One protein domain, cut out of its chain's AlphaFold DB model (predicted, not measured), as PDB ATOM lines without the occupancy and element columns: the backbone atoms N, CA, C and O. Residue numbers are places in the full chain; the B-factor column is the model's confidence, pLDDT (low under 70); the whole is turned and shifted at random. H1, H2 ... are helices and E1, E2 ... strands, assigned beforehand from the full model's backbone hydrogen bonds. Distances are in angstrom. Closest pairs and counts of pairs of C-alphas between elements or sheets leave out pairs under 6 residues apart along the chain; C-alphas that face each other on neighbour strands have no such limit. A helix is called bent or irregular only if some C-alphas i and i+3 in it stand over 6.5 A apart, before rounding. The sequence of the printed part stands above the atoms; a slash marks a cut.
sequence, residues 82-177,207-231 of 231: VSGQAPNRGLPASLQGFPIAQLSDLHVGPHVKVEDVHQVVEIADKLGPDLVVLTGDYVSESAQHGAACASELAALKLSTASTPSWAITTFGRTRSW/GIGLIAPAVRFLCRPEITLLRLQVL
ATOM      1  N   VAL A  82     162.434 183.857 102.334       91.75
ATOM      2  CA  VAL A  82     161.700 183.050 101.353       91.75
ATOM      3  C   VAL A  82     162.671 182.540 100.304       91.75
ATOM      4  O   VAL A  82     163.364 183.316  99.659       91.75
ATOM      5  N   SER A  83     162.736 181.221 100.135       92.31
ATOM      6  CA  SER A  83     163.579 180.589  99.117       92.31
ATOM      7  C   SER A  83     162.746 180.126  97.928       92.31
ATOM      8  O   SER A  83     161.700 179.503  98.114       92.31
ATOM      9  N   GLY A  84     163.217 180.394  96.710       89.19
ATOM     10  CA  GLY A  84     162.503 180.054  95.478       89.19
ATOM     11  C   GLY A  84     163.426 179.611  94.349       89.19
ATOM     12  O   GLY A  84     164.632 179.847  94.379       89.19
ATOM     13  N   GLN A  85     162.847 178.963  93.340       89.38
ATOM     14  CA  GLN A  85     163.530 178.656  92.084       89.38
ATOM     15  C   GLN A  85     163.066 179.642  91.015       89.38
ATOM     16  O   GLN A  85     161.867 179.878  90.867       89.38
ATOM     17  N   ALA A  86     164.019 180.198  90.277       86.88
ATOM     18  CA  ALA A  86     163.788 181.108  89.167       86.88
ATOM     19  C   ALA A  86     164.120 180.379  87.851       86.88
ATOM     20  O   ALA A  86     165.285 180.367  87.434       86.88
ATOM     21  N   PRO A  87     163.130 179.721  87.216       86.06
ATOM     22  CA  PRO A  87     163.338 179.008  85.966       86.06
ATOM     23  C   PRO A  87     163.610 179.974  84.815       86.06
ATOM     24  O   PRO A  87     162.897 180.964  84.635       86.06
ATOM     25  N   ASN A  88     164.616 179.674  83.997       83.50
ATOM     26  CA  ASN A  88     164.963 180.488  82.841       83.50
ATOM     27  C   ASN A  88     165.460 179.622  81.674       83.50
ATOM     28  O   ASN A  88     166.403 178.840  81.808       83.50
ATOM     29  N   ARG A  89     164.822 179.793  80.511       80.00
ATOM     30  CA  ARG A  89     165.232 179.158  79.255       80.00
ATOM     31  C   ARG A  89     166.322 179.993  78.586       80.00
ATOM     32  O   ARG A  89     166.100 181.157  78.259       80.00
ATOM     33  N   GLY A  90     167.462 179.369  78.303       80.44
ATOM     34  CA  GLY A  90     168.564 180.006  77.574       80.44
ATOM     35  C   GLY A  90     169.658 180.609  78.455       80.44
ATOM     36  O   GLY A  90     170.509 181.336  77.941       80.44
ATOM     37  N   LEU A  91     169.674 180.299  79.755       86.81
ATOM     38  CA  LEU A  91     170.854 180.529  80.586       86.81
ATOM     39  C   LEU A  91     171.897 179.419  80.380       86.81
ATOM     40  O   LEU A  91     171.530 178.264  80.162       86.81
ATOM     41  N   PRO A  92     173.201 179.734  80.460       91.12
ATOM     42  CA  PRO A  92     174.246 178.720  80.430       91.12
ATOM     43  C   PRO A  92     174.146 177.797  81.650       91.12
ATOM     44  O   PRO A  92     173.847 178.241  82.758       91.12
ATOM     45  N   ALA A  93     174.481 176.518  81.460       89.94
ATOM     46  CA  ALA A  93     174.449 175.504  82.519       89.94
ATOM     47  C   ALA A  93     175.316 175.863  83.743       89.94
ATOM     48  O   ALA A  93     175.034 175.414  84.850       89.94
ATOM     49  N   SER A  94     176.337 176.710  83.567       91.44
ATOM     50  CA  SER A  94     177.186 177.209  84.656       91.44
ATOM     51  C   SER A  94     176.445 178.068  85.685       91.44
ATOM     52  O   SER A  94     176.965 178.260  86.778       91.44
ATOM     53  N   LEU A  95     175.253 178.586  85.363       90.69
ATOM     54  CA  LEU A  95     174.422 179.370  86.284       90.69
ATOM     55  C   LEU A  95     173.375 178.526  87.026       90.69
ATOM     56  O   LEU A  95     172.555 179.076  87.759       90.69
ATOM     57  N   GLN A  96     173.376 177.202  86.864       92.88
ATOM     58  CA  GLN A  96     172.464 176.334  87.603       92.88
ATOM     59  C   GLN A  96     172.688 176.469  89.117       92.88
ATOM     60  O   GLN A  96     173.783 176.243  89.623       92.88
ATOM     61  N   GLY A  97     171.629 176.804  89.853       90.31
ATOM     62  CA  GLY A  97     171.660 176.971  91.305       90.31
ATOM     63  C   GLY A  97     172.265 178.290  91.794       90.31
ATOM     64  O   GLY A  97     172.363 178.463  93.013       90.31
ATOM     65  N   PHE A  98     172.626 179.200  90.878       91.56
ATOM     66  CA  PHE A  98     173.235 180.494  91.194       91.56
ATOM     67  C   PHE A  98     172.348 181.279  92.182       91.56
ATOM     68  O   PHE A  98     171.185 181.550  91.853       91.56
ATOM     69  N   PRO A  99     172.846 181.579  93.398       91.50
ATOM     70  CA  PRO A  99     172.069 182.199  94.461       91.50
ATOM     71  C   PRO A  99     171.971 183.717  94.288       91.50
ATOM     72  O   PRO A  99     172.971 184.433  94.246       91.50
ATOM     73  N   ILE A 100     170.735 184.200  94.259       91.75
ATOM     74  CA  ILE A 100     170.366 185.601  94.113       91.75
ATOM     75  C   ILE A 100     169.545 186.013  95.331       91.75
ATOM     76  O   ILE A 100     168.437 185.519  95.519       91.75
ATOM     77  N   ALA A 101     170.048 186.940  96.135       92.94
ATOM     78  CA  ALA A 101     169.237 187.611  97.140       92.94
ATOM     79  C   ALA A 101     168.526 188.817  96.513       92.94
ATOM     80  O   ALA A 101     169.148 189.611  95.814       92.94
ATOM     81  N   GLN A 102     167.233 188.980  96.767       92.38
ATOM     82  CA  GLN A 102     166.460 190.147  96.358       92.38
ATOM     83  C   GLN A 102     166.006 190.916  97.600       92.38
ATOM     84  O   GLN A 102     165.349 190.350  98.478       92.38
ATOM     85  N   LEU A 103     166.327 192.210  97.639       91.50
ATOM     86  CA  LEU A 103     165.852 193.159  98.647       91.50
ATOM     87  C   LEU A 103     165.002 194.231  97.956       91.50
ATOM     88  O   LEU A 103     165.419 194.800  96.942       91.50
ATOM     89  N   SER A 104     163.815 194.512  98.495       89.88
ATOM     90  CA  SER A 104     162.889 195.486  97.912       89.88
ATOM     91  C   SER A 104     162.228 196.386  98.952       89.88
ATOM     92  O   SER A 104     162.067 196.004 100.116       89.88
ATOM     93  N   ASP A 105     161.838 197.582  98.499       88.31
ATOM     94  CA  ASP A 105     160.927 198.494  99.196       88.31
ATOM     95  C   ASP A 105     161.369 198.800 100.633       88.31
ATOM     96  O   ASP A 105     160.596 198.632 101.568       88.31
ATOM     97  N   LEU A 106     162.632 199.195 100.843       88.12
ATOM     98  CA  LEU A 106     163.185 199.437 102.188       88.12
ATOM     99  C   LEU A 106     162.494 200.604 102.912       88.12
ATOM    100  O   LEU A 106     162.318 200.544 104.125       88.12
ATOM    101  N   HIS A 107     162.095 201.649 102.180       90.06
ATOM    102  CA  HIS A 107     161.375 202.819 102.696       90.06
ATOM    103  C   HIS A 107     161.999 203.487 103.942       90.06
ATOM    104  O   HIS A 107     161.277 203.879 104.861       90.06
ATOM    105  N   VAL A 108     163.324 203.672 103.975       87.62
ATOM    106  CA  VAL A 108     164.010 204.357 105.086       87.62
ATOM    107  C   VAL A 108     163.435 205.758 105.291       87.62
ATOM    108  O   VAL A 108     163.385 206.567 104.361       87.62
ATOM    109  N   GLY A 109     162.994 206.046 106.512       87.69
ATOM    110  CA  GLY A 109     162.264 207.260 106.855       87.69
ATOM    111  C   GLY A 109     161.664 207.187 108.266       87.69
ATOM    112  O   GLY A 109     162.226 206.533 109.143       87.69
ATOM    113  N   PRO A 110     160.505 207.819 108.525       84.50
ATOM    114  CA  PRO A 110     159.939 207.911 109.879       84.50
ATOM    115  C   PRO A 110     159.599 206.567 110.541       84.50
ATOM    116  O   PRO A 110     159.542 206.468 111.768       84.50
ATOM    117  N   HIS A 111     159.334 205.536 109.736       87.19
ATOM    118  CA  HIS A 111     158.868 204.231 110.207       87.19
ATOM    119  C   HIS A 111     159.910 203.118 110.094       87.19
ATOM    120  O   HIS A 111     159.818 202.147 110.846       87.19
ATOM    121  N   VAL A 112     160.886 203.273 109.199       88.50
ATOM    122  CA  VAL A 112     161.990 202.334 108.990       88.50
ATOM    123  C   VAL A 112     163.286 203.089 109.187       88.50
ATOM    124  O   VAL A 112     163.577 204.035 108.450       88.50
ATOM    125  N   LYS A 113     164.059 202.693 110.190       91.19
ATOM    126  CA  LYS A 113     165.318 203.355 110.502       91.19
ATOM    127  C   LYS A 113     166.476 202.710 109.757       91.19
ATOM    128  O   LYS A 113     166.373 201.612 109.215       91.19
ATOM    129  N   VAL A 114     167.610 203.395 109.782       89.56
ATOM    130  CA  VAL A 114     168.866 202.901 109.212       89.56
ATOM    131  C   VAL A 114     169.299 201.599 109.901       89.56
ATOM    132  O   VAL A 114     169.769 200.687 109.232       89.56
ATOM    133  N   GLU A 115     169.034 201.445 111.203       90.31
ATOM    134  CA  GLU A 115     169.356 200.212 111.936       90.31
ATOM    135  C   GLU A 115     168.533 199.004 111.461       90.31
ATOM    136  O   GLU A 115     169.031 197.878 111.457       90.31
ATOM    137  N   ASP A 116     167.287 199.228 111.023       90.94
ATOM    138  CA  ASP A 116     166.461 198.162 110.449       90.94
ATOM    139  C   ASP A 116     167.075 197.684 109.107       90.94
ATOM    140  O   ASP A 116     167.071 196.488 108.809       90.94
ATOM    141  N   VAL A 117     167.684 198.593 108.326       91.12
ATOM    142  CA  VAL A 117     168.423 198.246 107.094       91.12
ATOM    143  C   VAL A 117     169.713 197.499 107.406       91.12
ATOM    144  O   VAL A 117     169.992 196.497 106.752       91.12
ATOM    145  N   HIS A 118     170.466 197.926 108.421       91.75
ATOM    146  CA  HIS A 118     171.660 197.207 108.868       91.75
ATOM    147  C   HIS A 118     171.333 195.742 109.208       91.75
ATOM    148  O   HIS A 118     172.022 194.827 108.759       91.75
ATOM    149  N   GLN A 119     170.233 195.492 109.930       91.69
ATOM    150  CA  GLN A 119     169.783 194.129 110.243       91.69
ATOM    151  C   GLN A 119     169.461 193.316 108.977       91.69
ATOM    152  O   GLN A 119     169.820 192.142 108.882       91.69
ATOM    153  N   VAL A 120     168.787 193.921 107.999       92.25
ATOM    154  CA  VAL A 120     168.465 193.280 106.713       92.25
ATOM    155  C   VAL A 120     169.732 192.929 105.939       92.25
ATOM    156  O   VAL A 120     169.834 191.820 105.418       92.25
ATOM    157  N   VAL A 121     170.694 193.853 105.882       91.50
ATOM    158  CA  VAL A 121     171.998 193.657 105.237       91.50
ATOM    159  C   VAL A 121     172.754 192.510 105.899       91.50
ATOM    160  O   VAL A 121     173.246 191.628 105.202       91.50
ATOM    161  N   GLU A 122     172.777 192.460 107.230       91.69
ATOM    162  CA  GLU A 122     173.436 191.389 107.978       91.69
ATOM    163  C   GLU A 122     172.781 190.019 107.732       91.69
ATOM    164  O   GLU A 122     173.473 189.010 107.584       91.69
ATOM    165  N   ILE A 123     171.446 189.961 107.664       91.62
ATOM    166  CA  ILE A 123     170.730 188.727 107.310       91.62
ATOM    167  C   ILE A 123     171.063 188.320 105.872       91.62
ATOM    168  O   ILE A 123     171.363 187.153 105.636       91.62
ATOM    169  N   ALA A 124     171.028 189.260 104.925       90.62
ATOM    170  CA  ALA A 124     171.303 188.993 103.517       90.62
ATOM    171  C   ALA A 124     172.740 188.499 103.287       90.62
ATOM    172  O   ALA A 124     172.928 187.531 102.555       90.62
ATOM    173  N   ASP A 125     173.729 189.101 103.951       89.94
ATOM    174  CA  ASP A 125     175.133 188.668 103.921       89.94
ATOM    175  C   ASP A 125     175.276 187.225 104.444       89.94
ATOM    176  O   ASP A 125     175.849 186.355 103.785       89.94
ATOM    177  N   LYS A 126     174.623 186.903 105.570       90.75
ATOM    178  CA  LYS A 126     174.618 185.542 106.143       90.75
ATOM    179  C   LYS A 126     173.994 184.479 105.235       90.75
ATOM    180  O   LYS A 126     174.283 183.298 105.423       90.75
ATOM    181  N   LEU A 127     173.151 184.857 104.270       89.50
ATOM    182  CA  LEU A 127     172.610 183.917 103.279       89.50
ATOM    183  C   LEU A 127     173.654 183.494 102.230       89.50
ATOM    184  O   LEU A 127     173.408 182.530 101.503       89.50
ATOM    185  N   GLY A 128     174.792 184.189 102.152       89.12
ATOM    186  CA  GLY A 128     175.872 183.928 101.202       89.12
ATOM    187  C   GLY A 128     175.456 183.984  99.726       89.12
ATOM    188  O   GLY A 128     175.779 183.049  98.992       89.12
ATOM    189  N   PRO A 129     174.710 185.007  99.263       89.88
ATOM    190  CA  PRO A 129     174.375 185.134  97.854       89.88
ATOM    191  C   PRO A 129     175.593 185.556  97.021       89.88
ATOM    192  O   PRO A 129     176.447 186.323  97.473       89.88
ATOM    193  N   ASP A 130     175.617 185.119  95.763       87.75
ATOM    194  CA  ASP A 130     176.620 185.546  94.777       87.75
ATOM    195  C   ASP A 130     176.175 186.825  94.051       87.75
ATOM    196  O   ASP A 130     176.968 187.524  93.417       87.75
ATOM    197  N   LEU A 131     174.885 187.150  94.172       87.81
ATOM    198  CA  LEU A 131     174.258 188.358  93.670       87.81
ATOM    199  C   LEU A 131     173.238 188.886  94.678       87.81
ATOM    200  O   LEU A 131     172.336 188.155  95.077       87.81
ATOM    201  N   VAL A 132     173.285 190.186  94.961       89.44
ATOM    202  CA  VAL A 132     172.172 190.910  95.583       89.44
ATOM    203  C   VAL A 132     171.521 191.847  94.559       89.44
ATOM    204  O   VAL A 132     172.179 192.700  93.966       89.44
ATOM    205  N   VAL A 133     170.213 191.707  94.355       90.25
ATOM    206  CA  VAL A 133     169.392 192.590  93.518       90.25
ATOM    207  C   VAL A 133     168.588 193.520  94.415       90.25
ATOM    208  O   VAL A 133     167.879 193.072  95.316       90.25
ATOM    209  N   LEU A 134     168.674 194.817  94.134       88.75
ATOM    210  CA  LEU A 134     167.964 195.862  94.853       88.75
ATOM    211  C   LEU A 134     166.900 196.465  93.928       88.75
ATOM    212  O   LEU A 134     167.221 197.132  92.942       88.75
ATOM    213  N   THR A 135     165.621 196.218  94.206       84.06
ATOM    214  CA  THR A 135     164.556 196.550  93.236       84.06
ATOM    215  C   THR A 135     163.947 197.948  93.396       84.06
ATOM    216  O   THR A 135     163.012 198.291  92.672       84.06
ATOM    217  N   GLY A 136     164.502 198.792  94.269       77.19
ATOM    218  CA  GLY A 136     164.106 200.198  94.418       77.19
ATOM    219  C   GLY A 136     163.350 200.515  95.709       77.19
ATOM    220  O   GLY A 136     163.316 199.712  96.636       77.19
ATOM    221  N   ASP A 137     162.791 201.728  95.767       83.88
ATOM    222  CA  ASP A 137     162.046 202.287  96.906       83.88
ATOM    223  C   ASP A 137     162.826 202.294  98.237       83.88
ATOM    224  O   ASP A 137     162.377 201.854  99.293       83.88
ATOM    225  N   TYR A 138     164.037 202.856  98.176       84.69
ATOM    226  CA  TYR A 138     164.985 202.911  99.294       84.69
ATOM    227  C   TYR A 138     164.590 203.863 100.421       84.69
ATOM    228  O   TYR A 138     164.821 203.556 101.584       84.69
ATOM    229  N   VAL A 139     164.025 205.025 100.093       85.75
ATOM    230  CA  VAL A 139     163.711 206.088 101.059       85.75
ATOM    231  C   VAL A 139     162.247 206.479 100.978       85.75
ATOM    232  O   VAL A 139     161.646 206.449  99.904       85.75
ATOM    233  N   SER A 140     161.685 206.881 102.112       83.31
ATOM    234  CA  SER A 140     160.342 207.441 102.207       83.31
ATOM    235  C   SER A 140     160.402 208.906 102.634       83.31
ATOM    236  O   SER A 140     161.242 209.289 103.449       83.31
ATOM    237  N   GLU A 141     159.491 209.715 102.086       76.94
ATOM    238  CA  GLU A 141     159.227 211.136 102.390       76.94
ATOM    239  C   GLU A 141     160.361 212.140 102.116       76.94
ATOM    240  O   GLU A 141     160.092 213.239 101.634       76.94
ATOM    241  N   SER A 142     161.621 211.794 102.375       75.06
ATOM    242  CA  SER A 142     162.764 212.697 102.241       75.06
ATOM    243  C   SER A 142     163.998 211.983 101.701       75.06
ATOM    244  O   SER A 142     164.429 210.956 102.228       75.06
ATOM    245  N   ALA A 143     164.630 212.597 100.699       78.44
ATOM    246  CA  ALA A 143     165.897 212.142 100.127       78.44
ATOM    247  C   ALA A 143     167.084 212.254 101.101       78.44
ATOM    248  O   ALA A 143     168.135 211.668 100.846       78.44
ATOM    249  N   GLN A 144     166.931 212.966 102.224       80.50
ATOM    250  CA  GLN A 144     167.982 213.122 103.237       80.50
ATOM    251  C   GLN A 144     168.408 211.779 103.846       80.50
ATOM    252  O   GLN A 144     169.574 211.604 104.189       80.50
ATOM    253  N   HIS A 145     167.499 210.803 103.903       78.56
ATOM    254  CA  HIS A 145     167.799 209.449 104.373       78.56
ATOM    255  C   HIS A 145     168.587 208.612 103.350       78.56
ATOM    256  O   HIS A 145     169.070 207.529 103.677       78.56
ATOM    257  N   GLY A 146     168.740 209.100 102.113       81.75
ATOM    258  CA  GLY A 146     169.325 208.342 101.007       81.75
ATOM    259  C   GLY A 146     170.798 208.026 101.211       81.75
ATOM    260  O   GLY A 146     171.213 206.901 100.960       81.75
ATOM    261  N   ALA A 147     171.576 208.984 101.722       83.00
ATOM    262  CA  ALA A 147     173.000 208.776 101.979       83.00
ATOM    263  C   ALA A 147     173.234 207.708 103.059       83.00
ATOM    264  O   ALA A 147     174.069 206.826 102.878       83.00
ATOM    265  N   ALA A 148     172.458 207.747 104.146       84.06
ATOM    266  CA  ALA A 148     172.555 206.757 105.216       84.06
ATOM    267  C   ALA A 148     172.113 205.365 104.738       84.06
ATOM    268  O   ALA A 148     172.828 204.390 104.943       84.06
ATOM    269  N   CYS A 149     170.992 205.275 104.010       84.69
ATOM    270  CA  CYS A 149     170.539 204.016 103.414       84.69
ATOM    271  C   CYS A 149     171.579 203.426 102.447       84.69
ATOM    272  O   CYS A 149     171.838 202.226 102.474       84.69
ATOM    273  N   ALA A 150     172.180 204.257 101.592       84.25
ATOM    274  CA  ALA A 150     173.206 203.817 100.653       84.25
ATOM    275  C   ALA A 150     174.476 203.341 101.372       84.25
ATOM    276  O   ALA A 150     175.081 202.367 100.935       84.25
ATOM    277  N   SER A 151     174.853 203.994 102.476       86.38
ATOM    278  CA  SER A 151     175.993 203.585 103.302       86.38
ATOM    279  C   SER A 151     175.806 202.181 103.878       86.38
ATOM    280  O   SER A 151     176.726 201.372 103.805       86.38
ATOM    281  N   GLU A 152     174.615 201.864 104.393       87.75
ATOM    282  CA  GLU A 152     174.320 200.518 104.905       87.75
ATOM    283  C   GLU A 152     174.296 199.473 103.789       87.75
ATOM    284  O   GLU A 152     174.883 198.403 103.912       87.75
ATOM    285  N   LEU A 153     173.670 199.787 102.652       86.12
ATOM    286  CA  LEU A 153     173.634 198.868 101.511       86.12
ATOM    287  C   LEU A 153     175.023 198.618 100.916       86.12
ATOM    288  O   LEU A 153     175.284 197.527 100.415       86.12
ATOM    289  N   ALA A 154     175.933 199.590 101.001       84.62
ATOM    290  CA  ALA A 154     177.324 199.414 100.597       84.62
ATOM    291  C   ALA A 154     178.092 198.432 101.500       84.62
ATOM    292  O   ALA A 154     179.132 197.922 101.085       84.62
ATOM    293  N   ALA A 155     177.590 198.142 102.706       83.75
ATOM    294  CA  ALA A 155     178.181 197.165 103.615       83.75
ATOM    295  C   ALA A 155     177.820 195.709 103.273       83.75
ATOM    296  O   ALA A 155     178.372 194.801 103.896       83.75
ATOM    297  N   LEU A 156     176.935 195.471 102.292       81.44
ATOM    298  CA  LEU A 156     176.655 194.131 101.776       81.44
ATOM    299  C   LEU A 156     177.951 193.488 101.285       81.44
ATOM    300  O   LEU A 156     178.512 193.864 100.253       81.44
ATOM    301  N   LYS A 157     178.413 192.487 102.029       74.81
ATOM    302  CA  LYS A 157     179.500 191.630 101.586       74.81
ATOM    303  C   LYS A 157     178.872 190.586 100.683       74.81
ATOM    304  O   LYS A 157     177.970 189.850 101.062       74.81
ATOM    305  N   LEU A 158     179.299 190.588  99.435       62.25
ATOM    306  CA  LEU A 158     178.970 189.511  98.523       62.25
ATOM    307  C   LEU A 158     179.951 188.378  98.791       62.25
ATOM    308  O   LEU A 158     181.116 188.637  99.118       62.25
ATOM    309  N   SER A 159     179.453 187.141  98.725       53.62
ATOM    310  CA  SER A 159     180.249 185.961  99.041       53.62
ATOM    311  C   SER A 159     181.568 186.034  98.261       53.62
ATOM    312  O   SER A 159     181.611 186.225  97.042       53.62
ATOM    313  N   THR A 160     182.673 186.018  99.004       52.53
ATOM    314  CA  THR A 160     184.041 186.068  98.496       52.53
ATOM    315  C   THR A 160     184.312 184.848  97.621       52.53
ATOM    316  O   THR A 160     184.828 183.837  98.087       52.53
ATOM    317  N   ALA A 161     183.986 184.950  96.341       41.16
ATOM    318  CA  ALA A 161     184.409 184.015  95.315       41.16
ATOM    319  C   ALA A 161     184.667 184.800  94.031       41.16
ATOM    320  O   ALA A 161     183.767 184.971  93.223       41.16
ATOM    321  N   SER A 162     185.896 185.304  93.873       40.62
ATOM    322  CA  SER A 162     186.608 185.495  92.590       40.62
ATOM    323  C   SER A 162     185.914 186.239  91.431       40.62
ATOM    324  O   SER A 162     186.454 186.266  90.327       40.62
ATOM    325  N   THR A 163     184.748 186.842  91.639       33.53
ATOM    326  CA  THR A 163     183.862 187.334  90.581       33.53
ATOM    327  C   THR A 163     183.477 188.774  90.905       33.53
ATOM    328  O   THR A 163     183.214 189.068  92.073       33.53
ATOM    329  N   PRO A 164     183.443 189.697  89.923       34.62
ATOM    330  CA  PRO A 164     182.956 191.048  90.153       34.62
ATOM    331  C   PRO A 164     181.508 190.982  90.634       34.62
ATOM    332  O   PRO A 164     180.580 190.683  89.891       34.62
ATOM    333  N   SER A 165     181.374 191.237  91.924       39.44
ATOM    334  CA  SER A 165     180.148 191.453  92.660       39.44
ATOM    335  C   SER A 165     179.338 192.564  92.002       39.44
ATOM    336  O   SER A 165     179.805 193.697  91.884       39.44
ATOM    337  N   TRP A 166     178.141 192.238  91.529       37.81
ATOM    338  CA  TRP A 166     177.265 193.182  90.851       37.81
ATOM    339  C   TRP A 166     175.998 193.363  91.680       37.81
ATOM    340  O   TRP A 166     175.390 192.388  92.094       37.81
ATOM    341  N   ALA A 167     175.606 194.608  91.938       43.25
ATOM    342  CA  ALA A 167     174.301 194.938  92.494       43.25
ATOM    343  C   ALA A 167     173.502 195.645  91.399       43.25
ATOM    344  O   ALA A 167     173.895 196.716  90.933       43.25
ATOM    345  N   ILE A 168     172.399 195.044  90.949       54.03
ATOM    346  CA  ILE A 168     171.458 195.754  90.074       54.03
ATOM    347  C   ILE A 168     170.539 196.556  90.979       54.03
ATOM    348  O   ILE A 168     169.759 195.979  91.728       54.03
ATOM    349  N   THR A 169     170.646 197.879  90.882       41.12
ATOM    350  CA  THR A 169     169.674 198.807  91.453       41.12
ATOM    351  C   THR A 169     168.708 199.256  90.366       41.12
ATOM    352  O   THR A 169     169.126 199.819  89.350       41.12
ATOM    353  N   THR A 170     167.411 199.043  90.568       43.12
ATOM    354  CA  THR A 170     166.385 199.728  89.773       43.12
ATOM    355  C   THR A 170     165.904 200.960  90.529       43.12
ATOM    356  O   THR A 170     165.517 200.885  91.692       43.12
ATOM    357  N   PHE A 171     165.941 202.128  89.883       36.12
ATOM    358  CA  PHE A 171     165.452 203.367  90.487       36.12
ATOM    359  C   PHE A 171     163.929 203.453  90.302       36.12
ATOM    360  O   PHE A 171     163.445 203.869  89.249       36.12
ATOM    361  N   GLY A 172     163.170 203.016  91.309       37.53
ATOM    362  CA  GLY A 172     161.726 203.244  91.381       37.53
ATOM    363  C   GLY A 172     161.436 204.736  91.566       37.53
ATOM    364  O   GLY A 172     162.030 205.391  92.421       37.53
ATOM    365  N   ARG A 173     160.567 205.318  90.731       34.81
ATOM    366  CA  ARG A 173     160.095 206.700  90.905       34.81
ATOM    367  C   ARG A 173     158.774 206.654  91.669       34.81
ATOM    368  O   ARG A 173     157.785 206.136  91.158       34.81
ATOM    369  N   THR A 174     158.741 207.240  92.862       44.75
ATOM    370  CA  THR A 174     157.540 207.327  93.698       44.75
ATOM    371  C   THR A 174     156.475 208.168  92.988       44.75
ATOM    372  O   THR A 174     156.635 209.382  92.858       44.75
ATOM    373  N   ARG A 175     155.427 207.510  92.471       35.09
ATOM    374  CA  ARG A 175     154.052 208.000  92.213       35.09
ATOM    375  C   ARG A 175     153.315 206.971  91.341       35.09
ATOM    376  O   ARG A 175     153.164 207.166  90.140       35.09
ATOM    377  N   SER A 176     152.780 205.911  91.938       30.69
ATOM    378  CA  SER A 176     151.612 205.237  91.360       30.69
ATOM    379  C   SER A 176     150.795 204.537  92.444       30.69
ATOM    380  O   SER A 176     151.215 203.593  93.096       30.69
ATOM    381  N   TRP A 177     149.564 205.015  92.607       30.08
ATOM    382  CA  TRP A 177     148.493 204.408  93.400       30.08
ATOM    383  C   TRP A 177     147.903 203.150  92.725       30.08
ATOM    384  O   TRP A 177     146.719 202.858  92.872       30.08
ATOM    385  N   GLY A 207     158.001 193.305 100.069       88.75
ATOM    386  CA  GLY A 207     158.802 194.420 100.545       88.75
ATOM    387  C   GLY A 207     159.277 194.241 101.982       88.75
ATOM    388  O   GLY A 207     158.693 193.491 102.774       88.75
ATOM    389  N   ILE A 208     160.307 194.996 102.344       89.25
ATOM    390  CA  ILE A 208     160.870 195.023 103.701       89.25
ATOM    391  C   ILE A 208     160.283 196.180 104.515       89.25
ATOM    392  O   ILE A 208     159.976 196.035 105.697       89.25
ATOM    393  N   GLY A 209     160.101 197.328 103.876       84.81
ATOM    394  CA  GLY A 209     159.785 198.586 104.525       84.81
ATOM    395  C   GLY A 209     158.316 198.787 104.866       84.81
ATOM    396  O   GLY A 209     157.449 197.935 104.643       84.81
ATOM    397  N   LEU A 210     158.051 199.951 105.453       85.12
ATOM    398  CA  LEU A 210     156.739 200.399 105.900       85.12
ATOM    399  C   LEU A 210     156.513 201.833 105.437       85.12
ATOM    400  O   LEU A 210     157.380 202.691 105.589       85.12
ATOM    401  N   ILE A 211     155.301 202.098 104.971       81.75
ATOM    402  CA  ILE A 211     154.787 203.448 104.737       81.75
ATOM    403  C   ILE A 211     153.592 203.690 105.657       81.75
ATOM    404  O   ILE A 211     153.000 202.741 106.167       81.75
ATOM    405  N   ALA A 212     153.236 204.951 105.903       77.19
ATOM    406  CA  ALA A 212     152.096 205.273 106.755       77.19
ATOM    407  C   ALA A 212     150.774 204.737 106.148       77.19
ATOM    408  O   ALA A 212     150.501 205.004 104.976       77.19
ATOM    409  N   PRO A 213     149.920 204.035 106.921       80.31
ATOM    410  CA  PRO A 213     150.096 203.651 108.323       80.31
ATOM    411  C   PRO A 213     151.053 202.456 108.487       80.31
ATOM    412  O   PRO A 213     150.889 201.431 107.832       80.31
ATOM    413  N   ALA A 214     152.012 202.565 109.412       84.19
ATOM    414  CA  ALA A 214     153.055 201.560 109.643       84.19
ATOM    415  C   ALA A 214     152.535 200.306 110.373       84.19
ATOM    416  O   ALA A 214     152.845 200.067 111.543       84.19
ATOM    417  N   VAL A 215     151.717 199.515 109.680       84.50
ATOM    418  CA  VAL A 215     151.135 198.261 110.168       84.50
ATOM    419  C   VAL A 215     151.366 197.138 109.163       84.50
ATOM    420  O   VAL A 215     151.242 197.338 107.955       84.50
ATOM    421  N   ARG A 216     151.661 195.937 109.663       82.44
ATOM    422  CA  ARG A 216     151.631 194.688 108.887       82.44
ATOM    423  C   ARG A 216     150.740 193.688 109.609       82.44
ATOM    424  O   ARG A 216     150.752 193.628 110.834       82.44
ATOM    425  N   PHE A 217     149.943 192.945 108.851       80.75
ATOM    426  CA  PHE A 217     149.063 191.909 109.375       80.75
ATOM    427  C   PHE A 217     149.105 190.699 108.449       80.75
ATOM    428  O   PHE A 217     148.626 190.764 107.317       80.75
ATOM    429  N   LEU A 218     149.686 189.609 108.941       80.88
ATOM    430  CA  LEU A 218     149.953 188.378 108.189       80.88
ATOM    431  C   LEU A 218     150.736 188.608 106.879       80.88
ATOM    432  O   LEU A 218     150.634 187.835 105.931       80.88
ATOM    433  N   CYS A 219     151.535 189.669 106.832       83.19
ATOM    434  CA  CYS A 219     152.359 190.079 105.705       83.19
ATOM    435  C   CYS A 219     153.757 190.463 106.196       83.19
ATOM    436  O   CYS A 219     154.204 191.601 106.051       83.19
ATOM    437  N   ARG A 220     154.451 189.498 106.804       88.44
ATOM    438  CA  ARG A 220     155.826 189.673 107.283       88.44
ATOM    439  C   ARG A 220     156.742 190.238 106.187       88.44
ATOM    440  O   ARG A 220     156.579 189.873 105.020       88.44
ATOM    441  N   PRO A 221     157.664 191.148 106.540       90.88
ATOM    442  CA  PRO A 221     158.697 191.608 105.619       90.88
ATOM    443  C   PRO A 221     159.551 190.436 105.143       90.88
ATOM    444  O   PRO A 221     159.792 189.495 105.897       90.88
ATOM    445  N   GLU A 222     159.997 190.486 103.893       91.94
ATOM    446  CA  GLU A 222     160.587 189.329 103.225       91.94
ATOM    447  C   GLU A 222     161.940 189.648 102.588       91.94
ATOM    448  O   GLU A 222     162.046 190.570 101.784       91.94
ATOM    449  N   ILE A 223     162.941 188.812 102.868       93.25
ATOM    450  CA  ILE A 223     164.162 188.704 102.060       93.25
ATOM    451  C   ILE A 223     164.023 187.460 101.187       93.25
ATOM    452  O   ILE A 223     163.857 186.351 101.705       93.25
ATOM    453  N   THR A 224     164.098 187.622  99.867       93.56
ATOM    454  CA  THR A 224     164.003 186.478  98.954       93.56
ATOM    455  C   THR A 224     165.385 185.975  98.576       93.56
ATOM    456  O   THR A 224     166.229 186.755  98.148       93.56
ATOM    457  N   LEU A 225     165.590 184.664  98.655       93.88
ATOM    458  CA  LEU A 225     166.737 183.962  98.093       93.88
ATOM    459  C   LEU A 225     166.277 183.090  96.919       93.88
ATOM    460  O   LEU A 225     165.709 182.010  97.096       93.88
ATOM    461  N   LEU A 226     166.517 183.559  95.703       92.62
ATOM    462  CA  LEU A 226     166.226 182.827  94.478       92.62
ATOM    463  C   LEU A 226     167.440 182.012  94.046       92.62
ATOM    464  O   LEU A 226     168.576 182.470  94.118       92.62
ATOM    465  N   ARG A 227     167.199 180.805  93.545       92.38
ATOM    466  CA  ARG A 227     168.203 180.017  92.831       92.38
ATOM    467  C   ARG A 227     167.807 179.917  91.373       92.38
ATOM    468  O   ARG A 227     166.657 179.609  91.060       92.38
ATOM    469  N   LEU A 228     168.745 180.203  90.478       91.88
ATOM    470  CA  LEU A 228     168.490 180.053  89.050       91.88
ATOM    471  C   LEU A 228     168.315 178.574  88.697       91.88
ATOM    472  O   LEU A 228     169.110 177.724  89.102       91.88
ATOM    473  N   GLN A 229     167.284 178.279  87.915       90.38
ATOM    474  CA  GLN A 229     167.043 176.954  87.362       90.38
ATOM    475  C   GLN A 229     167.110 177.036  85.839       90.38
ATOM    476  O   GLN A 229     166.307 177.716  85.202       90.38
ATOM    477  N   VAL A 230     168.083 176.345  85.257       89.75
ATOM    478  CA  VAL A 230     168.244 176.217  83.811       89.75
ATOM    479  C   VAL A 230     167.271 175.143  83.325       89.75
ATOM    480  O   VAL A 230     167.234 174.043  83.879       89.75
ATOM    481  N   LEU A 231     166.449 175.499  82.333       84.56
ATOM    482  CA  LEU A 231     165.451 174.626  81.701       84.56
ATOM    483  C   LEU A 231     165.890 174.156  80.315       84.56
ATOM    484  O   LEU A 231     166.535 174.965  79.606       84.56
TER     485      LEU A 231
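This is residues 82 to 177 and 207 to 231 of the 231 residues of the protein "Metallophos domain-containing protein" of Anaerolineales bacterium (UniProt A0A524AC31). A strongly twisted, mixed sheet of five strands forms a wall, with helix H1 over one of its faces, running along E2. Helix H2 packs on H1, side by side with it but off the sheet, and a long stretch without a named element, residues 207 to 221, leads into the longest strand, E5. The printed part has 121 residues, with two named helices and five named strands in the order E1, E2, H1, E3, H2, E4, E5; the sheet's order is E1, E5, E2, E3, E4, with E5 and E2 antiparallel and the other neighbours parallel. The class is mixed, helices and strands, with 52 residues in named elements, under half of those printed. The whole is compact, with a radius of gyration of the C-alphas of 15.3 A, yet elongated in outline, spanning 44 by 29 by 25 A.

E1, residues 82 to 88, is an edge strand parallel to E5, residues 222 to 230, at 30 degrees, with N 84 and O 225 within hydrogen-bond range at 3.0 A. E5 is antiparallel to E2, residues 99 to 103, at 147 degrees, with N 226 and O 100 2.7 A apart. H1, residues 114 to 126, is on the sheet at a height of 9.7 A, over E2 and along the strands, at 8 degrees to E2 on the local plane; their closest C-alphas, of Ala 101 and Ala 124, are 6.8 A apart. E3, residues 131 to 134, is parallel to E2, with N 133 and O 101 2.8 A apart. H2, residues 143 to 153, is not on the sheet but touches H1, the same way at a shallow tilt of 26 degrees; their closest C-alphas, of His 118 and Glu 152, are 5.8 A apart. H2 is only just irregular, with C-alphas 144 and 147 6.8 A apart. E4, residues 167 to 169, is the other edge strand, parallel to E3, with N 134 and O 168 2.9 A apart. E2, H1, E3 and E3, H2, E4 are strand-helix-strand units, parallel neighbour strands with a helix between, both with right-handed crossovers. Every O i to N i+4 pair is within hydrogen-bond range in H1, and 5 of 7 are in H2.

E1 begins at C-alpha 82, (161.700, 183.050, 101.353), and is 19.0 A long. H1 measures 18.5 A and H2 15.4 A. E5 measures 24.6 A and ends at C-alpha 230, (168.244, 176.217, 83.811).

The C-alphas farthest apart, of Ala 93 and Pro 213, are 45.3 A apart. Residues 178 to 206 are not printed; C-alphas 177 and 207 are 16.0 A apart across this cut. The link from H2 to E4 is long, 13 residues. Confidence is low, under 70, in residues 158 to 177.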